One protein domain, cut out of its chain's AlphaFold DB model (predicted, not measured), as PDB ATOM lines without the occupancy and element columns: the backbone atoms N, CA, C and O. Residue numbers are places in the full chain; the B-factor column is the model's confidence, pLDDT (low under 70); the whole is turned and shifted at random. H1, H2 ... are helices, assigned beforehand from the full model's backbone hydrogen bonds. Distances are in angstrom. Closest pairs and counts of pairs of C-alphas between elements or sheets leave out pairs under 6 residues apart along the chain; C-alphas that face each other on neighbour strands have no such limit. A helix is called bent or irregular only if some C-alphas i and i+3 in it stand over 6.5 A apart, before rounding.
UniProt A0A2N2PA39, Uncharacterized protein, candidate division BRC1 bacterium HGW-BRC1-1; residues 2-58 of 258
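AT A GLANCE: This is residues 2 to 58 of the 258 residues of an uncharacterized protein of candidate division BRC1 bacterium HGW-BRC1-1 (UniProt A0A2N2PA39). One long straight helix, H1, makes the length of this hook-shaped model, and after its last residue, Ser 32, the backbone turns a corner into a bent helix, H2, whose second arm, H2b, folds back along H1 with a gap between them. Residues 2 to 22 of H1 stick out free, and a short tail follows H2. The printed part has 57 residues with two named helices, H1 then H2, and no named strand, and its class is all helix. It is only just extended, close to loose, with a radius of gyration of the C-alphas of 15.6 A and spans of 50 by 24 by 17 A.

HOW THE PARTS SIT: Start with H1, residues 2 to 32, and go to its last residues. After a link of 1 residue follows H2, residues 34 to 52, assigned as one helix by its hydrogen bonds but bent: C-alphas 42 and 45 are 6.6 A apart. Its arms, H2a, residues 34 to 42, and H2b, residues 45 to 52, stand at a steep tilt of 59 degrees. H1, with residues 29 to 31 alone, and H2a touch only at the corner; their closest C-alphas, of Tyr 30 and Arg 37, are 5.6 A apart. They run opposite ways at a steep tilt of 59 degrees. H1 and H2b are apart. Every O i to N i+4 pair is within hydrogen-bond range in H2b, against 26 of 27 in H1 and 2 of 5 in H2a, where 4 of 6 O i to N i+3 pairs are.

IN THESE COORDINATES: Find C-alpha 2 at (-76.357, -26.306, 0.623); from there H1 runs 45.3 A to C-alpha 32 at (-39.536, -52.274, -3.874). H2a spans 14.0 A and H2b 10.6 A, ending at C-alpha 52, (-48.297, -36.782, 12.626).

THE WHOLE: The farthest C-alphas, of Met 2 and Gln 35, are 50.4 A apart. The printed part has no cut, and the link from H1 to H2 is tight. Mean pLDDT of the printed part is 72.4; look for values under 70 at residues 2 to 3, 7, 35 to 46 and 48 to 58.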
ATOM      1  N   MET A   2     -76.714 -24.874   0.559       56.50
ATOM      2  CA  MET A   2     -76.357 -26.306   0.623       56.50
ATOM      3  C   MET A   2     -75.236 -26.753  -0.345       56.50
ATOM      4  O   MET A   2     -74.389 -27.558   0.025       56.50
ATOM      5  N   VAL A   3     -75.157 -26.176  -1.551       66.56
ATOM      6  CA  VAL A   3     -74.135 -26.531  -2.565       66.56
ATOM      7  C   VAL A   3     -72.713 -26.126  -2.144       66.56
ATOM      8  O   VAL A   3     -71.763 -26.871  -2.377       66.56
ATOM      9  N   ASN A   4     -72.557 -24.986  -1.464       75.00
ATOM     10  CA  ASN A   4     -71.245 -24.520  -0.997       75.00
ATOM     11  C   ASN A   4     -70.742 -25.338   0.201       75.00
ATOM     12  O   ASN A   4     -69.544 -25.585   0.310       75.00
ATOM     13  N   PHE A   5     -71.652 -25.833   1.045       73.75
ATOM     14  CA  PHE A   5     -71.312 -26.731   2.150       73.75
ATOM     15  C   PHE A   5     -70.801 -28.093   1.649       73.75
ATOM     16  O   PHE A   5     -69.799 -28.607   2.144       73.75
ATOM     17  N   ILE A   6     -71.438 -28.649   0.611       73.12
ATOM     18  CA  ILE A   6     -71.017 -29.919  -0.001       73.12
ATOM     19  C   ILE A   6     -69.662 -29.763  -0.711       73.12
ATOM     20  O   ILE A   6     -68.789 -30.612  -0.534       73.12
ATOM     21  N   ARG A   7     -69.437 -28.660  -1.445       67.38
ATOM     22  CA  ARG A   7     -68.136 -28.381  -2.089       67.38
ATOM     23  C   ARG A   7     -66.992 -28.243  -1.082       67.38
ATOM     24  O   ARG A   7     -65.937 -28.828  -1.301       67.38
ATOM     25  N   GLY A   8     -67.215 -27.535   0.028       77.31
ATOM     26  CA  GLY A   8     -66.208 -27.389   1.084       77.31
ATOM     27  C   GLY A   8     -65.834 -28.724   1.733       77.31
ATOM     28  O   GLY A   8     -64.657 -28.996   1.956       77.31
ATOM     29  N   ARG A   9     -66.817 -29.607   1.963       74.25
ATOM     30  CA  ARG A   9     -66.538 -30.959   2.468       74.25
ATOM     31  C   ARG A   9     -65.801 -31.819   1.446       74.25
ATOM     32  O   ARG A   9     -64.823 -32.447   1.820       74.25
ATOM     33  N   MET A  10     -66.210 -31.838   0.179       75.44
ATOM     34  CA  MET A  10     -65.554 -32.690  -0.824       75.44
ATOM     35  C   MET A  10     -64.086 -32.307  -1.066       75.44
ATOM     36  O   MET A  10     -63.262 -33.199  -1.250       75.44
ATOM     37  N   ALA A  11     -63.737 -31.018  -0.975       78.12
ATOM     38  CA  ALA A  11     -62.349 -30.565  -1.073       78.12
ATOM     39  C   ALA A  11     -61.460 -31.156   0.040       78.12
ATOM     40  O   ALA A  11     -60.407 -31.718  -0.247       78.12
ATOM     41  N   GLY A  12     -61.931 -31.136   1.293       86.00
ATOM     42  CA  GLY A  12     -61.179 -31.707   2.417       86.00
ATOM     43  C   GLY A  12     -61.049 -33.237   2.374       86.00
ATOM     44  O   GLY A  12     -60.112 -33.793   2.944       86.00
ATOM     45  N   TRP A  13     -61.966 -33.939   1.703       87.44
ATOM     46  CA  TRP A  13     -61.863 -35.392   1.508       87.44
ATOM     47  C   TRP A  13     -60.902 -35.752   0.374       87.44
ATOM     48  O   TRP A  13     -60.153 -36.717   0.506       87.44
ATOM     49  N   ALA A  14     -60.879 -34.964  -0.705       86.50
ATOM     50  CA  ALA A  14     -59.942 -35.154  -1.810       86.50
ATOM     51  C   ALA A  14     -58.485 -34.963  -1.364       86.50
ATOM     52  O   ALA A  14     -57.625 -35.770  -1.709       86.50
ATOM     53  N   GLU A  15     -58.222 -33.955  -0.533       85.62
ATOM     54  CA  GLU A  15     -56.890 -33.695   0.021       85.62
ATOM     55  C   GLU A  15     -56.404 -34.847   0.917       85.62
ATOM     56  O   GLU A  15     -55.286 -35.340   0.764       85.62
ATOM     57  N   LYS A  16     -57.278 -35.369   1.788       86.75
ATOM     58  CA  LYS A  16     -56.966 -36.537   2.626       86.75
ATOM     59  C   LYS A  16     -56.737 -37.804   1.803       86.75
ATOM     60  O   LYS A  16     -55.814 -38.559   2.097       86.75
ATOM     61  N   ALA A  17     -57.543 -38.031   0.767       89.12
ATOM     62  CA  ALA A  17     -57.369 -39.171  -0.127       89.12
ATOM     63  C   ALA A  17     -56.046 -39.088  -0.907       89.12
ATOM     64  O   ALA A  17     -55.353 -40.096  -1.037       89.12
ATOM     65  N   ALA A  18     -55.659 -37.892  -1.363       89.69
ATOM     66  CA  ALA A  18     -54.381 -37.666  -2.037       89.69
ATOM     67  C   ALA A  18     -53.185 -37.936  -1.109       89.69
ATOM     68  O   ALA A  18     -52.235 -38.602  -1.515       89.69
ATOM     69  N   MET A  19     -53.258 -37.497   0.152       88.19
ATOM     70  CA  MET A  19     -52.224 -37.766   1.161       88.19
ATOM     71  C   MET A  19     -52.073 -39.264   1.455       88.19
ATOM     72  O   MET A  19     -50.954 -39.770   1.513       88.19
ATOM     73  N   ILE A  20     -53.187 -39.993   1.587       88.69
ATOM     74  CA  ILE A  20     -53.166 -41.449   1.798       88.69
ATOM     75  C   ILE A  20     -52.561 -42.159   0.583       88.69
ATOM     76  O   ILE A  20     -51.719 -43.039   0.742       88.69
ATOM     77  N   LEU A  21     -52.945 -41.762  -0.634       91.38
ATOM     78  CA  LEU A  21     -52.401 -42.347  -1.857       91.38
ATOM     79  C   LEU A  21     -50.890 -42.099  -1.977       91.38
ATOM     80  O   LEU A  21     -50.149 -43.023  -2.305       91.38
ATOM     81  N   LEU A  22     -50.425 -40.888  -1.659       89.06
ATOM     82  CA  LEU A  22     -48.999 -40.562  -1.632       89.06
ATOM     83  C   LEU A  22     -48.244 -41.400  -0.597       89.06
ATOM     84  O   LEU A  22     -47.186 -41.926  -0.925       89.06
ATOM     85  N   ALA A  23     -48.800 -41.590   0.603       86.94
ATOM     86  CA  ALA A  23     -48.203 -42.437   1.635       86.94
ATOM     87  C   ALA A  23     -48.109 -43.913   1.201       86.94
ATOM     88  O   ALA A  23     -47.097 -44.569   1.447       86.94
ATOM     89  N   LEU A  24     -49.129 -44.431   0.508       88.75
ATOM     90  CA  LEU A  24     -49.122 -45.797  -0.022       88.75
ATOM     91  C   LEU A  24     -48.102 -45.977  -1.151       88.75
ATOM     92  O   LEU A  24     -47.385 -46.975  -1.166       88.75
ATOM     93  N   LEU A  25     -47.996 -45.011  -2.068       88.94
ATOM     94  CA  LEU A  25     -46.991 -45.031  -3.136       88.94
ATOM     95  C   LEU A  25     -45.570 -44.918  -2.573       88.94
ATOM     96  O   LEU A  25     -44.677 -45.638  -3.012       88.94
ATOM     97  N   ALA A  26     -45.379 -44.076  -1.560       83.81
ATOM     98  CA  ALA A  26     -44.149 -43.974  -0.786       83.81
ATOM     99  C   ALA A  26     -43.766 -45.306  -0.120       83.81
ATOM    100  O   ALA A  26     -42.631 -45.759  -0.264       83.81
ATOM    101  N   GLY A  27     -44.715 -45.959   0.560       86.75
ATOM    102  CA  GLY A  27     -44.501 -47.263   1.188       86.75
ATOM    103  C   GLY A  27     -44.200 -48.364   0.168       86.75
ATOM    104  O   GLY A  27     -43.300 -49.175   0.375       86.75
ATOM    105  N   TRP A  28     -44.894 -48.368  -0.971       86.25
ATOM    106  CA  TRP A  28     -44.626 -49.309  -2.059       86.25
ATOM    107  C   TRP A  28     -43.241 -49.095  -2.685       86.25
ATOM    108  O   TRP A  28     -42.511 -50.061  -2.927       86.25
ATOM    109  N   TRP A  29     -42.833 -47.840  -2.882       81.69
ATOM    110  CA  TRP A  29     -41.498 -47.511  -3.376       81.69
ATOM    111  C   TRP A  29     -40.397 -47.899  -2.372       81.69
ATOM    112  O   TRP A  29     -39.406 -48.521  -2.748       81.69
ATOM    113  N   TYR A  30     -40.615 -47.655  -1.075       77.94
ATOM    114  CA  TYR A  30     -39.722 -48.104   0.004       77.94
ATOM    115  C   TYR A  30     -39.532 -49.630   0.022       77.94
ATOM    116  O   TYR A  30     -38.424 -50.138   0.223       77.94
ATOM    117  N   LEU A  31     -40.612 -50.386  -0.189       75.81
ATOM    118  CA  LEU A  31     -40.559 -51.847  -0.180       75.81
ATOM    119  C   LEU A  31     -39.871 -52.420  -1.423       75.81
ATOM    120  O   LEU A  31     -39.180 -53.435  -1.296       75.81
ATOM    121  N   SER A  32     -40.034 -51.779  -2.584       81.00
ATOM    122  CA  SER A  32     -39.536 -52.274  -3.874       81.00
ATOM    123  C   SER A  32     -38.053 -52.002  -4.132       81.00
ATOM    124  O   SER A  32     -37.452 -52.746  -4.905       81.00
ATOM    125  N   GLU A  33     -37.433 -51.014  -3.471       83.06
ATOM    126  CA  GLU A  33     -36.056 -50.613  -3.786       83.06
ATOM    127  C   GLU A  33     -35.133 -50.577  -2.544       83.06
ATOM    128  O   GLU A  33     -35.178 -49.635  -1.748       83.06
ATOM    129  N   PRO A  34     -34.238 -51.571  -2.359       75.38
ATOM    130  CA  PRO A  34     -33.388 -51.683  -1.166       75.38
ATOM    131  C   PRO A  34     -32.497 -50.459  -0.907       75.38
ATOM    132  O   PRO A  34     -32.225 -50.111   0.242       75.38
ATOM    133  N   GLN A  35     -32.069 -49.771  -1.971       68.00
ATOM    134  CA  GLN A  35     -31.219 -48.578  -1.888       68.00
ATOM    135  C   GLN A  35     -31.963 -47.361  -1.313       68.00
ATOM    136  O   GLN A  35     -31.347 -46.492  -0.694       68.00
ATOM    137  N   VAL A  36     -33.289 -47.313  -1.469       66.81
ATOM    138  CA  VAL A  36     -34.141 -46.200  -1.023       66.81
ATOM    139  C   VAL A  36     -34.448 -46.302   0.476       66.81
ATOM    140  O   VAL A  36     -34.638 -45.275   1.134       66.81
ATOM    141  N   ARG A  37     -34.386 -47.507   1.064       69.62
ATOM    142  CA  ARG A  37     -34.685 -47.730   2.491       69.62
ATOM    143  C   ARG A  37     -33.775 -46.943   3.438       69.62
ATOM    144  O   ARG A  37     -34.245 -46.352   4.407       69.62
ATOM    145  N   GLY A  38     -32.481 -46.870   3.120       66.94
ATOM    146  CA  GLY A  38     -31.501 -46.132   3.928       66.94
ATOM    147  C   GLY A  38     -31.670 -44.607   3.883       66.94
ATOM    148  O   GLY A  38     -31.349 -43.925   4.857       66.94
ATOM    149  N   LEU A  39     -32.187 -44.069   2.774       61.38
ATOM    150  CA  LEU A  39     -32.527 -42.648   2.622       61.38
ATOM    151  C   LEU A  39     -33.826 -42.307   3.361       61.38
ATOM    152  O   LEU A  39     -33.880 -41.304   4.074       61.38
ATOM    153  N   TRP A  40     -34.830 -43.181   3.262       66.25
ATOM    154  CA  TRP A  40     -36.109 -43.050   3.965       66.25
ATOM    155  C   TRP A  40     -35.941 -42.953   5.481       66.25
ATOM    156  O   TRP A  40     -36.431 -41.999   6.085       66.25
ATOM    157  N   ALA A  41     -35.171 -43.875   6.070       63.88
ATOM    158  CA  ALA A  41     -34.923 -43.908   7.511       63.88
ATOM    159  C   ALA A  41     -34.235 -42.634   8.038       63.88
ATOM    160  O   ALA A  41     -34.440 -42.249   9.185       63.88
ATOM    161  N   LYS A  42     -33.418 -41.972   7.207       64.69
ATOM    162  CA  LYS A  42     -32.649 -40.787   7.614       64.69
ATOM    163  C   LYS A  42     -33.376 -39.466   7.396       64.69
ATOM    164  O   LYS A  42     -33.106 -38.523   8.130       64.69
ATOM    165  N   GLN A  43     -34.216 -39.365   6.367       69.25
ATOM    166  CA  GLN A  43     -34.772 -38.076   5.937       69.25
ATOM    167  C   GLN A  43     -36.291 -37.988   6.061       69.25
ATOM    168  O   GLN A  43     -36.803 -36.913   6.355       69.25
ATOM    169  N   ILE A  44     -37.014 -39.090   5.852       64.56
ATOM    170  CA  ILE A  44     -38.479 -39.054   5.756       64.56
ATOM    171  C   ILE A  44     -39.134 -39.418   7.088       64.56
ATOM    172  O   ILE A  44     -40.133 -38.801   7.446       64.56
ATOM    173  N   THR A  45     -38.546 -40.335   7.861       63.84
ATOM    174  CA  THR A  45     -39.044 -40.673   9.206       63.84
ATOM    175  C   THR A  45     -39.155 -39.444  10.126       63.84
ATOM    176  O   THR A  45     -40.246 -39.233  10.651       63.84
ATOM    177  N   PRO A  46     -38.141 -38.555  10.240       66.00
ATOM    178  CA  PRO A  46     -38.248 -37.366  11.095       66.00
ATOM    179  C   PRO A  46     -39.331 -36.376  10.632       66.00
ATOM    180  O   PRO A  46     -40.030 -35.782  11.447       66.00
ATOM    181  N   TRP A  47     -39.507 -36.221   9.315       72.38
ATOM    182  CA  TRP A  47     -40.545 -35.357   8.741       72.38
ATOM    183  C   TRP A  47     -41.959 -35.917   8.971       72.38
ATOM    184  O   TRP A  47     -42.898 -35.173   9.256       72.38
ATOM    185  N   PHE A  48     -42.125 -37.239   8.879       59.97
ATOM    186  CA  PHE A  48     -43.401 -37.906   9.143       59.97
ATOM    187  C   PHE A  48     -43.782 -37.855  10.632       59.97
ATOM    188  O   PHE A  48     -44.955 -37.661  10.964       59.97
ATOM    189  N   GLU A  49     -42.796 -37.975  11.523       64.50
ATOM    190  CA  GLU A  49     -42.955 -37.783  12.971       64.50
ATOM    191  C   GLU A  49     -43.412 -36.353  13.304       64.50
ATOM    192  O   GLU A  49     -44.366 -36.173  14.065       64.50
ATOM    193  N   GLU A  50     -42.803 -35.342  12.674       64.19
ATOM    194  CA  GLU A  50     -43.188 -33.930  12.818       64.19
ATOM    195  C   GLU A  50     -44.631 -33.668  12.344       64.19
ATOM    196  O   GLU A  50     -45.384 -32.949  13.000       64.19
ATOM    197  N   MET A  51     -45.047 -34.293  11.239       55.12
ATOM    198  CA  MET A  51     -46.376 -34.094  10.639       55.12
ATOM    199  C   MET A  51     -47.515 -34.798  11.388       55.12
ATOM    200  O   MET A  51     -48.655 -34.330  11.356       55.12
ATOM    201  N   THR A  52     -47.246 -35.941  12.020       66.56
ATOM    202  CA  THR A  52     -48.297 -36.782  12.626       66.56
ATOM    203  C   THR A  52     -48.349 -36.692  14.149       66.56
ATOM    204  O   THR A  52     -49.365 -37.068  14.738       66.56
ATOM    205  N   GLY A  53     -47.293 -36.185  14.797       61.19
ATOM    206  CA  GLY A  53     -47.200 -36.092  16.256       61.19
ATOM    207  C   GLY A  53     -47.239 -37.452  16.968       61.19
ATOM    208  O   GLY A  53     -47.397 -37.505  18.187       61.19
ATOM    209  N   GLN A  54     -47.126 -38.552  16.220       45.22
ATOM    210  CA  GLN A  54     -47.135 -39.919  16.726       45.22
ATOM    211  C   GLN A  54     -45.810 -40.590  16.368       45.22
ATOM    212  O   GLN A  54     -45.437 -40.667  15.201       45.22
ATOM    213  N   LEU A  55     -45.123 -41.125  17.378       41.12
ATOM    214  CA  LEU A  55     -44.067 -42.109  17.159       41.12
ATOM    215  C   LEU A  55     -44.715 -43.357  16.542       41.12
ATOM    216  O   LEU A  55     -45.651 -43.891  17.151       41.12
ATOM    217  N   PRO A  56     -44.239 -43.883  15.399       42.91
ATOM    218  CA  PRO A  56     -44.540 -45.264  15.071       42.91
ATOM    219  C   PRO A  56     -43.983 -46.098  16.228       42.91
ATOM    220  O   PRO A  56     -42.790 -46.063  16.517       42.91
ATOM    221  N   SER A  57     -44.852 -46.801  16.954       39.09
ATOM    222  CA  SER A  57     -44.527 -47.509  18.201       39.09
ATOM    223  C   SER A  57     -43.656 -48.759  18.002       39.09
ATOM    224  O   SER A  57     -43.754 -49.724  18.757       39.09
ATOM    225  N   GLN A  58     -42.812 -48.762  16.978       43.28
ATOM    226  CA  GLN A  58     -41.719 -49.696  16.799       43.28
ATOM    227  C   GLN A  58     -40.445 -48.875  16.636       43.28
ATOM    228  O   GLN A  58     -39.994 -48.594  15.529       43.28
TER     229      GLN A  58